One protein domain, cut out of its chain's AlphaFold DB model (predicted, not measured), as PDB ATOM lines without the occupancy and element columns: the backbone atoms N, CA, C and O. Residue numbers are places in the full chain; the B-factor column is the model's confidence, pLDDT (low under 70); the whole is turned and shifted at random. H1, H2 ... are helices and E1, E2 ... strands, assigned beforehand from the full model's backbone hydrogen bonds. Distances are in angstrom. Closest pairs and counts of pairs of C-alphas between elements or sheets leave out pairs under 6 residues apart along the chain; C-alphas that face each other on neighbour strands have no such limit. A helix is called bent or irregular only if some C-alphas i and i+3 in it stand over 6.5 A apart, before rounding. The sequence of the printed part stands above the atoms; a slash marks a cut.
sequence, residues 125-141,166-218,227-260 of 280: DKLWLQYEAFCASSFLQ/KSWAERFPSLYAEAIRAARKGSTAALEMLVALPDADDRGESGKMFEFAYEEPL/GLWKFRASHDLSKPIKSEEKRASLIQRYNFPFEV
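This is residues 125 to 141, 166 to 218 and 227 to 260 of the 280 residues of an uncharacterized protein of Xylaria hypoxylon (UniProt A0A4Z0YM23). What does the model look like? Helices H1, H3, H4 and H5 touch one after the next in a crossed series, and a bent two-stranded ribbon, E1 and E2, runs past the end of H4, with E2 nearer to it. Short H2 sits near H3. What is printed? The printed part has 104 residues, in the order H1 H2 H3 H4 E1 E2 H5; the sheet E1 - E2 is antiparallel and the class is mixed, helices and strands. How large is it? It is compact, with a radius of gyration of the C-alphas of 13.7 A and spans of 37 by 34 by 27 A.

Where are the helices? H1 is residues 125 to 135, 15.2 A, from C-alpha 125 at (-36.173, -21.965, 28.863); H2 is 168 to 171, 5.0 A; H3 is 173 to 184, 16.4 A; H4 is 188 to 196, 12.6 A. H5 is 243 to 254, 16.3 A, ending at C-alpha 254 at (-21.150, -7.107, 36.613). Where are the strands? E1 is 208 to 214, 19.1 A, and E2 is 229 to 236, 19.8 A, which bends by 59 degrees at residue 232.

How do the helices meet? H1 touches residues 174 to 179 of H3 at a steep tilt of 54 degrees, closest C-alphas Gln 130 and Leu 175, 5.6 A. H3 and H4, a helical hairpin, touch at 43 degrees, closest C-alphas Ala 183 and Ala 190, 5.1 A. H4 and H5 touch at 69 degrees, only just steep, closest C-alphas Val 195 and Arg 247, 5.9 A. What of the backbone? N 211 and O 233 of E1 and E2 are 2.8 A apart, within hydrogen-bond range; in H1, H3, H4 and H5 every O i to N i+4 pair is within range, and H2 is too short for one. What is near E2? The closest C-alphas of H4 and E2, Ala 196 and Ala 233, are 4.5 A apart.

Where is the chain cut? Residues 142 to 165 and 219 to 226 are not printed, with C-alpha gaps of 20.1 A and 13.3 A. Which link is long, and where is confidence low? H4 to E1 is a long link of 11 residues; pLDDT is under 70 at residues 141, 206, 218 and 227 to 228.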
ATOM      1  N   ASP A 125     -35.567 -21.769  30.194       92.25
ATOM      2  CA  ASP A 125     -36.173 -21.965  28.863       92.25
ATOM      3  C   ASP A 125     -36.369 -20.621  28.132       92.25
ATOM      4  O   ASP A 125     -36.104 -20.507  26.938       92.25
ATOM      5  N   LYS A 126     -36.757 -19.570  28.868       94.06
ATOM      6  CA  LYS A 126     -36.933 -18.213  28.331       94.06
ATOM      7  C   LYS A 126     -35.622 -17.611  27.815       94.06
ATOM      8  O   LYS A 126     -35.618 -17.031  26.733       94.06
ATOM      9  N   LEU A 127     -34.532 -17.732  28.579       93.62
ATOM     10  CA  LEU A 127     -33.210 -17.252  28.162       93.62
ATOM     11  C   LEU A 127     -32.747 -17.985  26.899       93.62
ATOM     12  O   LEU A 127     -32.271 -17.359  25.958       93.62
ATOM     13  N   TRP A 128     -32.941 -19.304  26.859       92.75
ATOM     14  CA  TRP A 128     -32.569 -20.101  25.699       92.75
ATOM     15  C   TRP A 128     -33.341 -19.716  24.436       92.75
ATOM     16  O   TRP A 128     -32.725 -19.501  23.401       92.75
ATOM     17  N   LEU A 129     -34.664 -19.549  24.523       90.88
ATOM     18  CA  LEU A 129     -35.479 -19.117  23.380       90.88
ATOM     19  C   LEU A 129     -35.029 -17.757  22.828       90.88
ATOM     20  O   LEU A 129     -35.052 -17.530  21.623       90.88
ATOM     21  N   GLN A 130     -34.594 -16.843  23.700       90.94
ATOM     22  CA  GLN A 130     -34.065 -15.542  23.279       90.94
ATOM     23  C   GLN A 130     -32.702 -15.663  22.606       90.94
ATOM     24  O   GLN A 130     -32.422 -14.935  21.655       90.94
ATOM     25  N   TYR A 131     -31.872 -16.590  23.077       90.31
ATOM     26  CA  TYR A 131     -30.603 -16.909  22.442       90.31
ATOM     27  C   TYR A 131     -30.808 -17.550  21.061       90.31
ATOM     28  O   TYR A 131     -30.156 -17.145  20.101       90.31
ATOM     29  N   GLU A 132     -31.753 -18.481  20.924       88.19
ATOM     30  CA  GLU A 132     -32.122 -19.067  19.628       88.19
ATOM     31  C   GLU A 132     -32.670 -18.011  18.668       88.19
ATOM     32  O   GLU A 132     -32.236 -17.955  17.522       88.19
ATOM     33  N   ALA A 133     -33.552 -17.124  19.138       86.69
ATOM     34  CA  ALA A 133     -34.066 -16.017  18.332       86.69
ATOM     35  C   ALA A 133     -32.951 -15.058  17.882       86.69
ATOM     36  O   ALA A 133     -32.969 -14.582  16.749       86.69
ATOM     37  N   PHE A 134     -31.958 -14.802  18.742       88.69
ATOM     38  CA  PHE A 134     -30.762 -14.054  18.365       88.69
ATOM     39  C   PHE A 134     -29.975 -14.791  17.275       88.69
ATOM     40  O   PHE A 134     -29.678 -14.192  16.247       88.69
ATOM     41  N   CYS A 135     -29.706 -16.089  17.437       83.94
ATOM     42  CA  CYS A 135     -28.959 -16.888  16.459       83.94
ATOM     43  C   CYS A 135     -29.683 -17.040  15.109       83.94
ATOM     44  O   CYS A 135     -29.035 -17.090  14.067       83.94
ATOM     45  N   ALA A 136     -31.016 -17.113  15.120       81.56
ATOM     46  CA  ALA A 136     -31.857 -17.237  13.931       81.56
ATOM     47  C   ALA A 136     -32.138 -15.895  13.236       81.56
ATOM     48  O   ALA A 136     -32.836 -15.853  12.223       81.56
ATOM     49  N   SER A 137     -31.638 -14.788  13.782       82.25
ATOM     50  CA  SER A 137     -31.866 -13.472  13.205       82.25
ATOM     51  C   SER A 137     -31.207 -13.330  11.830       82.25
ATOM     52  O   SER A 137     -30.078 -13.763  11.592       82.25
ATOM     53  N   SER A 138     -31.915 -12.678  10.909       77.19
ATOM     54  CA  SER A 138     -31.483 -12.523   9.515       77.19
ATOM     55  C   SER A 138     -30.187 -11.728   9.354       77.19
ATOM     56  O   SER A 138     -29.488 -11.920   8.371       77.19
ATOM     57  N   PHE A 139     -29.829 -10.865  10.312       75.81
ATOM     58  CA  PHE A 139     -28.573 -10.108  10.249       75.81
ATOM     59  C   PHE A 139     -27.335 -10.958  10.572       75.81
ATOM     60  O   PHE A 139     -26.226 -10.544  10.244       75.81
ATOM     61  N   LEU A 140     -27.502 -12.115  11.228       73.19
ATOM     62  CA  LEU A 140     -26.413 -13.067  11.463       73.19
ATOM     63  C   LEU A 140     -26.265 -14.064  10.317       73.19
ATOM     64  O   LEU A 140     -25.171 -14.570  10.086       73.19
ATOM     65  N   GLN A 141     -27.350 -14.374   9.612       68.19
ATOM     66  CA  GLN A 141     -27.314 -15.382   8.565       68.19
ATOM     67  C   GLN A 141     -26.784 -14.776   7.259       68.19
ATOM     68  O   GLN A 141     -27.388 -13.836   6.737       68.19
ATOM     69  N   LYS A 166     -28.358   2.298  18.706       84.56
ATOM     70  CA  LYS A 166     -28.841   1.324  19.699       84.56
ATOM     71  C   LYS A 166     -27.772   0.275  19.967       84.56
ATOM     72  O   LYS A 166     -27.380  -0.461  19.052       84.56
ATOM     73  N   SER A 167     -27.335   0.218  21.219       90.75
ATOM     74  CA  SER A 167     -26.400  -0.787  21.715       90.75
ATOM     75  C   SER A 167     -26.981  -2.204  21.585       90.75
ATOM     76  O   SER A 167     -28.199  -2.384  21.477       90.75
ATOM     77  N   TRP A 168     -26.147  -3.248  21.593       90.69
ATOM     78  CA  TRP A 168     -26.652  -4.629  21.529       90.69
ATOM     79  C   TRP A 168     -27.604  -4.973  22.677       90.69
ATOM     80  O   TRP A 168     -28.575  -5.706  22.469       90.69
ATOM     81  N   ALA A 169     -27.372  -4.411  23.865       93.00
ATOM     82  CA  ALA A 169     -28.283  -4.549  24.993       93.00
ATOM     83  C   ALA A 169     -29.634  -3.865  24.751       93.00
ATOM     84  O   ALA A 169     -30.643  -4.346  25.245       93.00
ATOM     85  N   GLU A 170     -29.701  -2.789  23.972       93.06
ATOM     86  CA  GLU A 170     -30.978  -2.161  23.604       93.06
ATOM     87  C   GLU A 170     -31.726  -2.940  22.521       93.06
ATOM     88  O   GLU A 170     -32.957  -2.960  22.519       93.06
ATOM     89  N   ARG A 171     -30.998  -3.607  21.618       89.38
ATOM     90  CA  ARG A 171     -31.591  -4.463  20.578       89.38
ATOM     91  C   ARG A 171     -32.130  -5.773  21.156       89.38
ATOM     92  O   ARG A 171     -33.199  -6.227  20.760       89.38
ATOM     93  N   PHE A 172     -31.419  -6.359  22.121       91.56
ATOM     94  CA  PHE A 172     -31.776  -7.635  22.756       91.56
ATOM     95  C   PHE A 172     -31.833  -7.529  24.288       91.56
ATOM     96  O   PHE A 172     -31.161  -8.290  24.991       91.56
ATOM     97  N   PRO A 173     -32.661  -6.631  24.852       95.06
ATOM     98  CA  PRO A 173     -32.614  -6.290  26.277       95.06
ATOM     99  C   PRO A 173     -32.925  -7.475  27.169       95.06
ATOM    100  O   PRO A 173     -32.291  -7.668  28.205       95.06
ATOM    101  N   SER A 174     -33.867  -8.315  26.746       94.31
ATOM    102  CA  SER A 174     -34.213  -9.493  27.524       94.31
ATOM    103  C   SER A 174     -33.080 -10.519  27.540       94.31
ATOM    104  O   SER A 174     -32.793 -11.042  28.610       94.31
ATOM    105  N   LEU A 175     -32.390 -10.747  26.415       95.19
ATOM    106  CA  LEU A 175     -31.302 -11.728  26.326       95.19
ATOM    107  C   LEU A 175     -30.170 -11.377  27.296       95.19
ATOM    108  O   LEU A 175     -29.797 -12.195  28.136       95.19
ATOM    109  N   TYR A 176     -29.673 -10.138  27.232       96.12
ATOM    110  CA  TYR A 176     -28.606  -9.682  28.124       96.12
ATOM    111  C   TYR A 176     -29.061  -9.658  29.583       96.12
ATOM    112  O   TYR A 176     -28.342 -10.152  30.451       96.12
ATOM    113  N   ALA A 177     -30.261  -9.143  29.881       96.44
ATOM    114  CA  ALA A 177     -30.761  -9.090  31.255       96.44
ATOM    115  C   ALA A 177     -30.906 -10.489  31.874       96.44
ATOM    116  O   ALA A 177     -30.513 -10.712  33.022       96.44
ATOM    117  N   GLU A 178     -31.449 -11.440  31.116       96.25
ATOM    118  CA  GLU A 178     -31.640 -12.825  31.536       96.25
ATOM    119  C   GLU A 178     -30.298 -13.553  31.710       96.25
ATOM    120  O   GLU A 178     -30.094 -14.212  32.734       96.25
ATOM    121  N   ALA A 179     -29.355 -13.372  30.781       96.19
ATOM    122  CA  ALA A 179     -28.027 -13.976  30.852       96.19
ATOM    123  C   ALA A 179     -27.203 -13.414  32.023       96.19
ATOM    124  O   ALA A 179     -26.657 -14.184  32.812       96.19
ATOM    125  N   ILE A 180     -27.195 -12.090  32.225       97.06
ATOM    126  CA  ILE A 180     -26.551 -11.433  33.379       97.06
ATOM    127  C   ILE A 180     -27.165 -11.942  34.687       97.06
ATOM    128  O   ILE A 180     -26.450 -12.235  35.647       97.06
ATOM    129  N   ARG A 181     -28.495 -12.075  34.746       96.38
ATOM    130  CA  ARG A 181     -29.195 -12.581  35.932       96.38
ATOM    131  C   ARG A 181     -28.841 -14.037  36.235       96.38
ATOM    132  O   ARG A 181     -28.649 -14.365  37.403       96.38
ATOM    133  N   ALA A 182     -28.765 -14.897  35.222       94.81
ATOM    134  CA  ALA A 182     -28.358 -16.290  35.386       94.81
ATOM    135  C   ALA A 182     -26.876 -16.401  35.794       94.81
ATOM    136  O   ALA A 182     -26.557 -17.113  36.746       94.81
ATOM    137  N   ALA A 183     -25.986 -15.623  35.172       96.38
ATOM    138  CA  ALA A 183     -24.567 -15.569  35.525       96.38
ATOM    139  C   ALA A 183     -24.345 -15.091  36.973       96.38
ATOM    140  O   ALA A 183     -23.552 -15.679  37.705       96.38
ATOM    141  N   ARG A 184     -25.117 -14.102  37.451       96.12
ATOM    142  CA  ARG A 184     -25.106 -13.670  38.866       96.12
ATOM    143  C   ARG A 184     -25.493 -14.770  39.850       96.12
ATOM    144  O   ARG A 184     -25.068 -14.718  40.997       96.12
ATOM    145  N   LYS A 185     -26.286 -15.753  39.421       95.25
ATOM    146  CA  LYS A 185     -26.630 -16.935  40.226       95.25
ATOM    147  C   LYS A 185     -25.564 -18.035  40.162       95.25
ATOM    148  O   LYS A 185     -25.787 -19.107  40.711       95.25
ATOM    149  N   GLY A 186     -24.434 -17.790  39.497       95.31
ATOM    150  CA  GLY A 186     -23.347 -18.756  39.346       95.31
ATOM    151  C   GLY A 186     -23.471 -19.667  38.122       95.31
ATOM    152  O   GLY A 186     -22.710 -20.622  38.015       95.31
ATOM    153  N   SER A 187     -24.387 -19.391  37.182       95.19
ATOM    154  CA  SER A 187     -24.463 -20.153  35.927       95.19
ATOM    155  C   SER A 187     -23.240 -19.863  35.054       95.19
ATOM    156  O   SER A 187     -23.132 -18.798  34.439       95.19
ATOM    157  N   THR A 188     -22.318 -20.823  34.987       93.56
ATOM    158  CA  THR A 188     -21.140 -20.758  34.112       93.56
ATOM    159  C   THR A 188     -21.550 -20.696  32.645       93.56
ATOM    160  O   THR A 188     -20.999 -19.905  31.891       93.56
ATOM    161  N   ALA A 189     -22.575 -21.449  32.243       91.31
ATOM    162  CA  ALA A 189     -23.046 -21.465  30.863       91.31
ATOM    163  C   ALA A 189     -23.666 -20.124  30.429       91.31
ATOM    164  O   ALA A 189     -23.445 -19.682  29.302       91.31
ATOM    165  N   ALA A 190     -24.376 -19.421  31.320       94.44
ATOM    166  CA  ALA A 190     -24.848 -18.066  31.034       94.44
ATOM    167  C   ALA A 190     -23.694 -17.055  30.909       94.44
ATOM    168  O   ALA A 190     -23.772 -16.135  30.095       94.44
ATOM    169  N   LEU A 191     -22.610 -17.230  31.675       95.94
ATOM    170  CA  LEU A 191     -21.396 -16.431  31.500       95.94
ATOM    171  C   LEU A 191     -20.744 -16.700  30.137       95.94
ATOM    172  O   LEU A 191     -20.409 -15.746  29.442       95.94
ATOM    173  N   GLU A 192     -20.597 -17.965  29.729       94.25
ATOM    174  CA  GLU A 192     -20.069 -18.304  28.396       94.25
ATOM    175  C   GLU A 192     -20.941 -17.723  27.275       94.25
ATOM    176  O   GLU A 192     -20.419 -17.198  26.293       94.25
ATOM    177  N   MET A 193     -22.267 -17.731  27.451       93.31
ATOM    178  CA  MET A 193     -23.194 -17.089  26.518       93.31
ATOM    179  C   MET A 193     -22.894 -15.589  26.384       93.31
ATOM    180  O   MET A 193     -22.761 -15.096  25.268       93.31
ATOM    181  N   LEU A 194     -22.701 -14.865  27.493       95.25
ATOM    182  CA  LEU A 194     -22.309 -13.447  27.462       95.25
ATOM    183  C   LEU A 194     -20.937 -13.213  26.811       95.25
ATOM    184  O   LEU A 194     -20.727 -12.178  26.183       95.25
ATOM    185  N   VAL A 195     -19.998 -14.153  26.950       94.25
ATOM    186  CA  VAL A 195     -18.685 -14.071  26.291       94.25
ATOM    187  C   VAL A 195     -18.828 -14.213  24.772       94.25
ATOM    188  O   VAL A 195     -18.152 -13.496  24.032       94.25
ATOM    189  N   ALA A 196     -19.716 -15.087  24.297       92.12
ATOM    190  CA  ALA A 196     -19.968 -15.289  22.872       92.12
ATOM    191  C   ALA A 196     -20.726 -14.115  22.219       92.12
ATOM    192  O   ALA A 196     -20.406 -13.730  21.091       92.12
ATOM    193  N   LEU A 197     -21.698 -13.526  22.926       92.50
ATOM    194  CA  LEU A 197     -22.483 -12.376  22.456       92.50
ATOM    195  C   LEU A 197     -21.622 -11.119  22.255       92.50
ATOM    196  O   LEU A 197     -20.602 -10.990  22.927       92.50
ATOM    197  N   PRO A 198     -21.997 -10.173  21.376       91.50
ATOM    198  CA  PRO A 198     -21.314  -8.880  21.260       91.50
ATOM    199  C   PRO A 198     -21.226  -8.113  22.593       91.50
ATOM    200  O   PRO A 198     -21.886  -8.460  23.568       91.50
ATOM    201  N   ASP A 199     -20.389  -7.072  22.678       92.00
ATOM    202  CA  ASP A 199     -20.417  -6.221  23.876       92.00
ATOM    203  C   ASP A 199     -21.786  -5.536  23.974       92.00
ATOM    204  O   ASP A 199     -22.284  -4.977  22.996       92.00
ATOM    205  N   ALA A 200     -22.379  -5.586  25.164       93.38
ATOM    206  CA  ALA A 200     -23.665  -4.993  25.479       93.38
ATOM    207  C   ALA A 200     -23.744  -3.509  25.089       93.38
ATOM    208  O   ALA A 200     -24.790  -3.091  24.598       93.38
ATOM    209  N   ASP A 201     -22.660  -2.748  25.285       92.00
ATOM    210  CA  ASP A 201     -22.622  -1.294  25.049       92.00
ATOM    211  C   ASP A 201     -22.211  -0.927  23.626       92.00
ATOM    212  O   ASP A 201     -22.289   0.240  23.232       92.00
ATOM    213  N   ASP A 202     -21.740  -1.903  22.856       88.50
ATOM    214  CA  ASP A 202     -21.273  -1.637  21.514       88.50
ATOM    215  C   ASP A 202     -22.447  -1.300  20.587       88.50
ATOM    216  O   ASP A 202     -23.500  -1.941  20.595       88.50
ATOM    217  N   ARG A 203     -22.234  -0.261  19.781       85.62
ATOM    218  CA  ARG A 203     -23.198   0.307  18.835       85.62
ATOM    219  C   ARG A 203     -23.023  -0.245  17.420       85.62
ATOM    220  O   ARG A 203     -23.807   0.107  16.540       85.62
ATOM    221  N   GLY A 204     -22.027  -1.108  17.206       74.19
ATOM    222  CA  GLY A 204     -21.699  -1.688  15.905       74.19
ATOM    223  C   GLY A 204     -20.832  -0.782  15.029       74.19
ATOM    224  O   GLY A 204     -20.714  -1.033  13.835       74.19
ATOM    225  N   GLU A 205     -20.234   0.266  15.605       76.69
ATOM    226  CA  GLU A 205     -19.291   1.148  14.900       76.69
ATOM    227  C   GLU A 205     -17.949   0.447  14.661       76.69
ATOM    228  O   GLU A 205     -17.306   0.650  13.630       76.69
ATOM    229  N   SER A 206     -17.533  -0.418  15.593       66.50
ATOM    230  CA  SER A 206     -16.414  -1.317  15.368       66.50
ATOM    231  C   SER A 206     -16.909  -2.536  14.600       66.50
ATOM    232  O   SER A 206     -17.699  -3.331  15.110       66.50
ATOM    233  N   GLY A 207     -16.469  -2.677  13.345       76.81
ATOM    234  CA  GLY A 207     -16.827  -3.815  12.499       76.81
ATOM    235  C   GLY A 207     -16.731  -5.134  13.271       76.81
ATOM    236  O   GLY A 207     -15.705  -5.434  13.891       76.81
ATOM    237  N   LYS A 208     -17.823  -5.902  13.279       80.19
ATOM    238  CA  LYS A 208     -17.891  -7.196  13.958       80.19
ATOM    239  C   LYS A 208     -17.708  -8.322  12.971       80.19
ATOM    240  O   LYS A 208     -18.285  -8.316  11.888       80.19
ATOM    241  N   MET A 209     -16.939  -9.313  13.393       82.12
ATOM    242  CA  MET A 209     -16.846 -10.590  12.714       82.12
ATOM    243  C   MET A 209     -17.576 -11.629  13.551       82.12
ATOM    244  O   MET A 209     -17.248 -11.841  14.718       82.12
ATOM    245  N   PHE A 210     -18.578 -12.266  12.962       84.19
ATOM    246  CA  PHE A 210     -19.294 -13.369  13.586       84.19
ATOM    247  C   PHE A 210     -18.697 -14.679  13.078       84.19
ATOM    248  O   PHE A 210     -18.596 -14.909  11.873       84.19
ATOM    249  N   GLU A 211     -18.257 -15.517  14.005       83.88
ATOM    250  CA  GLU A 211     -17.744 -16.845  13.720       83.88
ATOM    251  C   GLU A 211     -18.905 -17.839  13.751       83.88
ATOM    252  O   GLU A 211     -19.610 -17.969  14.757       83.88
ATOM    253  N   PHE A 212     -19.072 -18.563  12.650       80.94
ATOM    254  CA  PHE A 212     -20.024 -19.656  12.532       80.94
ATOM    255  C   PHE A 212     -19.269 -20.951  12.275       80.94
ATOM    256  O   PHE A 212     -18.301 -20.974  11.516       80.94
ATOM    257  N   ALA A 213     -19.734 -22.041  12.874       81.69
ATOM    258  CA  ALA A 213     -19.289 -23.372  12.504       81.69
ATOM    259  C   ALA A 213     -20.373 -24.084  11.719       81.69
ATOM    260  O   ALA A 213     -21.539 -24.087  12.115       81.69
ATOM    261  N   TYR A 214     -19.947 -24.710  10.630       77.69
ATOM    262  CA  TYR A 214     -20.753 -25.694   9.945       77.69
ATOM    263  C   TYR A 214     -20.807 -26.955  10.807       77.69
ATOM    264  O   TYR A 214     -19.770 -27.553  11.101       77.69
ATOM    265  N   GLU A 215     -22.000 -27.339  11.239       78.31
ATOM    266  CA  GLU A 215     -22.221 -28.673  11.778       78.31
ATOM    267  C   GLU A 215     -22.682 -29.577  10.651       78.31
ATOM    268  O   GLU A 215     -23.739 -29.365  10.063       78.31
ATOM    269  N   GLU A 216     -21.869 -30.579  10.335       75.06
ATOM    270  CA  GLU A 216     -22.234 -31.574   9.343       75.06
ATOM    271  C   GLU A 216     -23.434 -32.379   9.868       75.06
ATOM    272  O   GLU A 216     -23.372 -32.917  10.980       75.06
ATOM    273  N   PRO A 217     -24.553 -32.438   9.123       71.06
ATOM    274  CA  PRO A 217     -25.705 -33.197   9.565       71.06
ATOM    275  C   PRO A 217     -25.311 -34.672   9.635       71.06
ATOM    276  O   PRO A 217     -24.735 -35.219   8.699       71.06
ATOM    277  N   LEU A 218     -25.650 -35.323  10.750       65.06
ATOM    278  CA  LEU A 218     -25.365 -36.745  10.983       65.06
ATOM    279  C   LEU A 218     -26.000 -37.667   9.928       65.06
ATOM    280  O   LEU A 218     -25.587 -38.816   9.795       65.06
ATOM    281  N   GLY A 227     -29.839 -24.354   7.596       55.06
ATOM    282  CA  GLY A 227     -29.661 -24.340   9.057       55.06
ATOM    283  C   GLY A 227     -28.365 -24.904   9.635       55.06
ATOM    284  O   GLY A 227     -28.296 -25.095  10.842       55.06
ATOM    285  N   LEU A 228     -27.336 -25.182   8.832       68.50
ATOM    286  CA  LEU A 228     -26.139 -25.892   9.320       68.50
ATOM    287  C   LEU A 228     -25.062 -24.982   9.921       68.50
ATOM    288  O   LEU A 228     -24.031 -25.465  10.375       68.50
ATOM    289  N   TRP A 229     -25.287 -23.671   9.944       71.19
ATOM    290  CA  TRP A 229     -24.358 -22.722  10.543       71.19
ATOM    291  C   TRP A 229     -24.782 -22.422  11.977       71.19
ATOM    292  O   TRP A 229     -25.801 -21.774  12.208       71.19
ATOM    293  N   LYS A 230     -23.985 -22.872  12.948       78.56
ATOM    294  CA  LYS A 230     -24.154 -22.494  14.353       78.56
ATOM    295  C   LYS A 230     -23.244 -21.333  14.701       78.56
ATOM    296  O   LYS A 230     -22.029 -21.405  14.507       78.56
ATOM    297  N   PHE A 231     -23.839 -20.279  15.249       79.81
ATOM    298  CA  PHE A 231     -23.100 -19.167  15.828       79.81
ATOM    299  C   PHE A 231     -22.188 -19.670  16.957       79.81
ATOM    300  O   PHE A 231     -22.644 -20.389  17.849       79.81
ATOM    301  N   ARG A 232     -20.903 -19.307  16.907       82.50
ATOM    302  CA  ARG A 232     -19.909 -19.673  17.926       82.50
ATOM    303  C   ARG A 232     -19.461 -18.488  18.758       82.50
ATOM    304  O   ARG A 232     -19.431 -18.579  19.981       82.50
ATOM    305  N   ALA A 233     -19.070 -17.407  18.097       85.12
ATOM    306  CA  ALA A 233     -18.468 -16.265  18.761       85.12
ATOM    307  C   ALA A 233     -18.635 -14.994  17.934       85.12
ATOM    308  O   ALA A 233     -18.766 -15.034  16.712       85.12
ATOM    309  N   SER A 234     -18.587 -13.854  18.611       86.44
ATOM    310  CA  SER A 234     -18.457 -12.548  17.977       86.44
ATOM    311  C   SER A 234     -17.125 -11.916  18.365       86.44
ATOM    312  O   SER A 234     -16.744 -11.893  19.538       86.44
ATOM    313  N   HIS A 235     -16.425 -11.397  17.362       84.25
ATOM    314  CA  HIS A 235     -15.114 -10.776  17.487       84.25
ATOM    315  C   HIS A 235     -15.203  -9.313  17.059       84.25
ATOM    316  O   HIS A 235     -15.855  -8.975  16.068       84.25
ATOM    317  N   ASP A 236     -14.549  -8.437  17.812       82.12
ATOM    318  CA  ASP A 236     -14.370  -7.040  17.429       82.12
ATOM    319  C   ASP A 236     -13.104  -6.916  16.572       82.12
ATOM    320  O   ASP A 236     -12.010  -7.250  17.032       82.12
ATOM    321  N   LEU A 237     -13.246  -6.454  15.326       82.56
ATOM    322  CA  LEU A 237     -12.116  -6.323  14.403       82.56
ATOM    323  C   LEU A 237     -11.188  -5.155  14.758       82.56
ATOM    324  O   LEU A 237     -10.007  -5.186  14.419       82.56
ATOM    325  N   SER A 238     -11.700  -4.129  15.441       82.69
ATOM    326  CA  SER A 238     -10.903  -2.972  15.864       82.69
ATOM    327  C   SER A 238     -10.053  -3.282  17.096       82.69
ATOM    328  O   SER A 238      -8.954  -2.748  17.253       82.69
ATOM    329  N   LYS A 239     -10.568  -4.148  17.973       84.31
ATOM    330  CA  LYS A 239      -9.940  -4.546  19.233       84.31
ATOM    331  C   LYS A 239     -10.203  -6.032  19.471       84.31
ATOM    332  O   LYS A 239     -11.157  -6.362  20.174       84.31
ATOM    333  N   PRO A 240      -9.384  -6.936  18.907       81.94
ATOM    334  CA  PRO A 240      -9.551  -8.365  19.126       81.94
ATOM    335  C   PRO A 240      -9.268  -8.697  20.596       81.94
ATOM    336  O   PRO A 240      -8.123  -8.869  21.007       81.94
ATOM    337  N   ILE A 241     -10.328  -8.760  21.397       84.00
ATOM    338  CA  ILE A 241     -10.276  -9.167  22.801       84.00
ATOM    339  C   ILE A 241     -10.359 -10.692  22.839       84.00
ATOM    340  O   ILE A 241     -11.276 -11.292  22.275       84.00
ATOM    341  N   LYS A 242      -9.413 -11.336  23.526       88.69
ATOM    342  CA  LYS A 242      -9.461 -12.791  23.726       88.69
ATOM    343  C   LYS A 242     -10.657 -13.153  24.610       88.69
ATOM    344  O   LYS A 242     -10.990 -12.424  25.542       88.69
ATOM    345  N   SER A 243     -11.265 -14.315  24.384       89.06
ATOM    346  CA  SER A 243     -12.430 -14.777  25.158       89.06
ATOM    347  C   SER A 243     -12.198 -14.770  26.678       89.06
ATOM    348  O   SER A 243     -13.095 -14.410  27.436       89.06
ATOM    349  N   GLU A 244     -10.985 -15.102  27.132       91.44
ATOM    350  CA  GLU A 244     -10.592 -15.075  28.550       91.44
ATOM    351  C   GLU A 244     -10.548 -13.657  29.135       91.44
ATOM    352  O   GLU A 244     -11.007 -13.435  30.254       91.44
ATOM    353  N   GLU A 245     -10.050 -12.689  28.367       92.38
ATOM    354  CA  GLU A 245     -10.000 -11.283  28.771       92.38
ATOM    355  C   GLU A 245     -11.412 -10.704  28.847       92.38
ATOM    356  O   GLU A 245     -11.793 -10.137  29.868       92.38
ATOM    357  N   LYS A 246     -12.238 -10.962  27.825       93.06
ATOM    358  CA  LYS A 246     -13.651 -10.565  27.821       93.06
ATOM    359  C   LYS A 246     -14.399 -11.149  29.013       93.06
ATOM    360  O   LYS A 246     -15.162 -10.448  29.673       93.06
ATOM    361  N   ARG A 247     -14.158 -12.425  29.324       94.69
ATOM    362  CA  ARG A 247     -14.722 -13.085  30.504       94.69
ATOM    363  C   ARG A 247     -14.322 -12.364  31.790       94.69
ATOM    364  O   ARG A 247     -15.197 -12.078  32.603       94.69
ATOM    365  N   ALA A 248     -13.039 -12.047  31.968       94.25
ATOM    366  CA  ALA A 248     -12.557 -11.314  33.137       94.25
ATOM    367  C   ALA A 248     -13.196  -9.917  33.239       94.25
ATOM    368  O   ALA A 248     -13.692  -9.551  34.307       94.25
ATOM    369  N   SER A 249     -13.279  -9.181  32.126       94.06
ATOM    370  CA  SER A 249     -13.947  -7.878  32.069       94.06
ATOM    371  C   SER A 249     -15.425  -7.973  32.439       94.06
ATOM    372  O   SER A 249     -15.906  -7.147  33.209       94.06
ATOM    373  N   LEU A 250     -16.151  -8.986  31.956       95.75
ATOM    374  CA  LEU A 250     -17.559  -9.209  32.303       95.75
ATOM    375  C   LEU A 250     -17.740  -9.549  33.789       95.75
ATOM    376  O   LEU A 250     -18.626  -8.985  34.436       95.75
ATOM    377  N   ILE A 251     -16.892 -10.428  34.342       95.94
ATOM    378  CA  ILE A 251     -16.898 -10.780  35.774       95.94
ATOM    379  C   ILE A 251     -16.717  -9.526  36.627       95.94
ATOM    380  O   ILE A 251     -17.507  -9.299  37.545       95.94
ATOM    381  N   GLN A 252     -15.731  -8.692  36.291       95.56
ATOM    382  CA  GLN A 252     -15.464  -7.444  36.998       95.56
ATOM    383  C   GLN A 252     -16.603  -6.430  36.822       95.56
ATOM    384  O   GLN A 252     -17.069  -5.845  37.795       95.56
ATOM    385  N   ARG A 253     -17.083  -6.232  35.590       96.38
ATOM    386  CA  ARG A 253     -18.101  -5.228  35.247       96.38
ATOM    387  C   ARG A 253     -19.434  -5.479  35.949       96.38
ATOM    388  O   ARG A 253     -20.087  -4.533  36.381       96.38
ATOM    389  N   TYR A 254     -19.847  -6.740  36.054       96.19
ATOM    390  CA  TYR A 254     -21.150  -7.107  36.613       96.19
ATOM    391  C   TYR A 254     -21.085  -7.708  38.021       96.19
ATOM    392  O   TYR A 254     -22.145  -8.056  38.558       96.19
ATOM    393  N   ASN A 255     -19.885  -7.782  38.614       96.19
ATOM    394  CA  ASN A 255     -19.599  -8.396  39.912       96.19
ATOM    395  C   ASN A 255     -20.145  -9.828  40.008       96.19
ATOM    396  O   ASN A 255     -20.930 -10.156  40.900       96.19
ATOM    397  N   PHE A 256     -19.788 -10.677  39.042       96.25
ATOM    398  CA  PHE A 256     -20.225 -12.072  39.049       96.25
ATOM    399  C   PHE A 256     -19.461 -12.911  40.094       96.25
ATOM    400  O   PHE A 256     -18.292 -12.630  40.356       96.25
ATOM    401  N   PRO A 257     -20.074 -13.969  40.666       95.88
ATOM    402  CA  PRO A 257     -19.470 -14.790  41.722       95.88
ATOM    403  C   PRO A 257     -18.485 -15.839  41.166       95.88
ATOM    404  O   PRO A 257     -18.562 -17.014  41.518       95.88
ATOM    405  N   PHE A 258     -17.580 -15.440  40.267       93.88
ATOM    406  CA  PHE A 258     -16.584 -16.330  39.661       93.88
ATOM    407  C   PHE A 258     -15.165 -15.852  39.974       93.88
ATOM    408  O   PHE A 258     -14.875 -14.658  39.924       93.88
ATOM    409  N   GLU A 259     -14.264 -16.792  40.248       91.25
ATOM    410  CA  GLU A 259     -12.846 -16.493  40.451       91.25
ATOM    411  C   GLU A 259     -12.113 -16.408  39.107       91.25
ATOM    412  O   GLU A 259     -12.094 -17.363  38.323       91.25
ATOM    413  N   VAL A 260     -11.473 -15.267  38.837       85.94
ATOM    414  CA  VAL A 260     -10.592 -15.105  37.674       85.94
ATOM    415  C   VAL A 260      -9.247 -15.750  38.001       85.94
ATOM    416  O   VAL A 260      -8.465 -15.225  38.793       85.94
TER     417      VAL A 260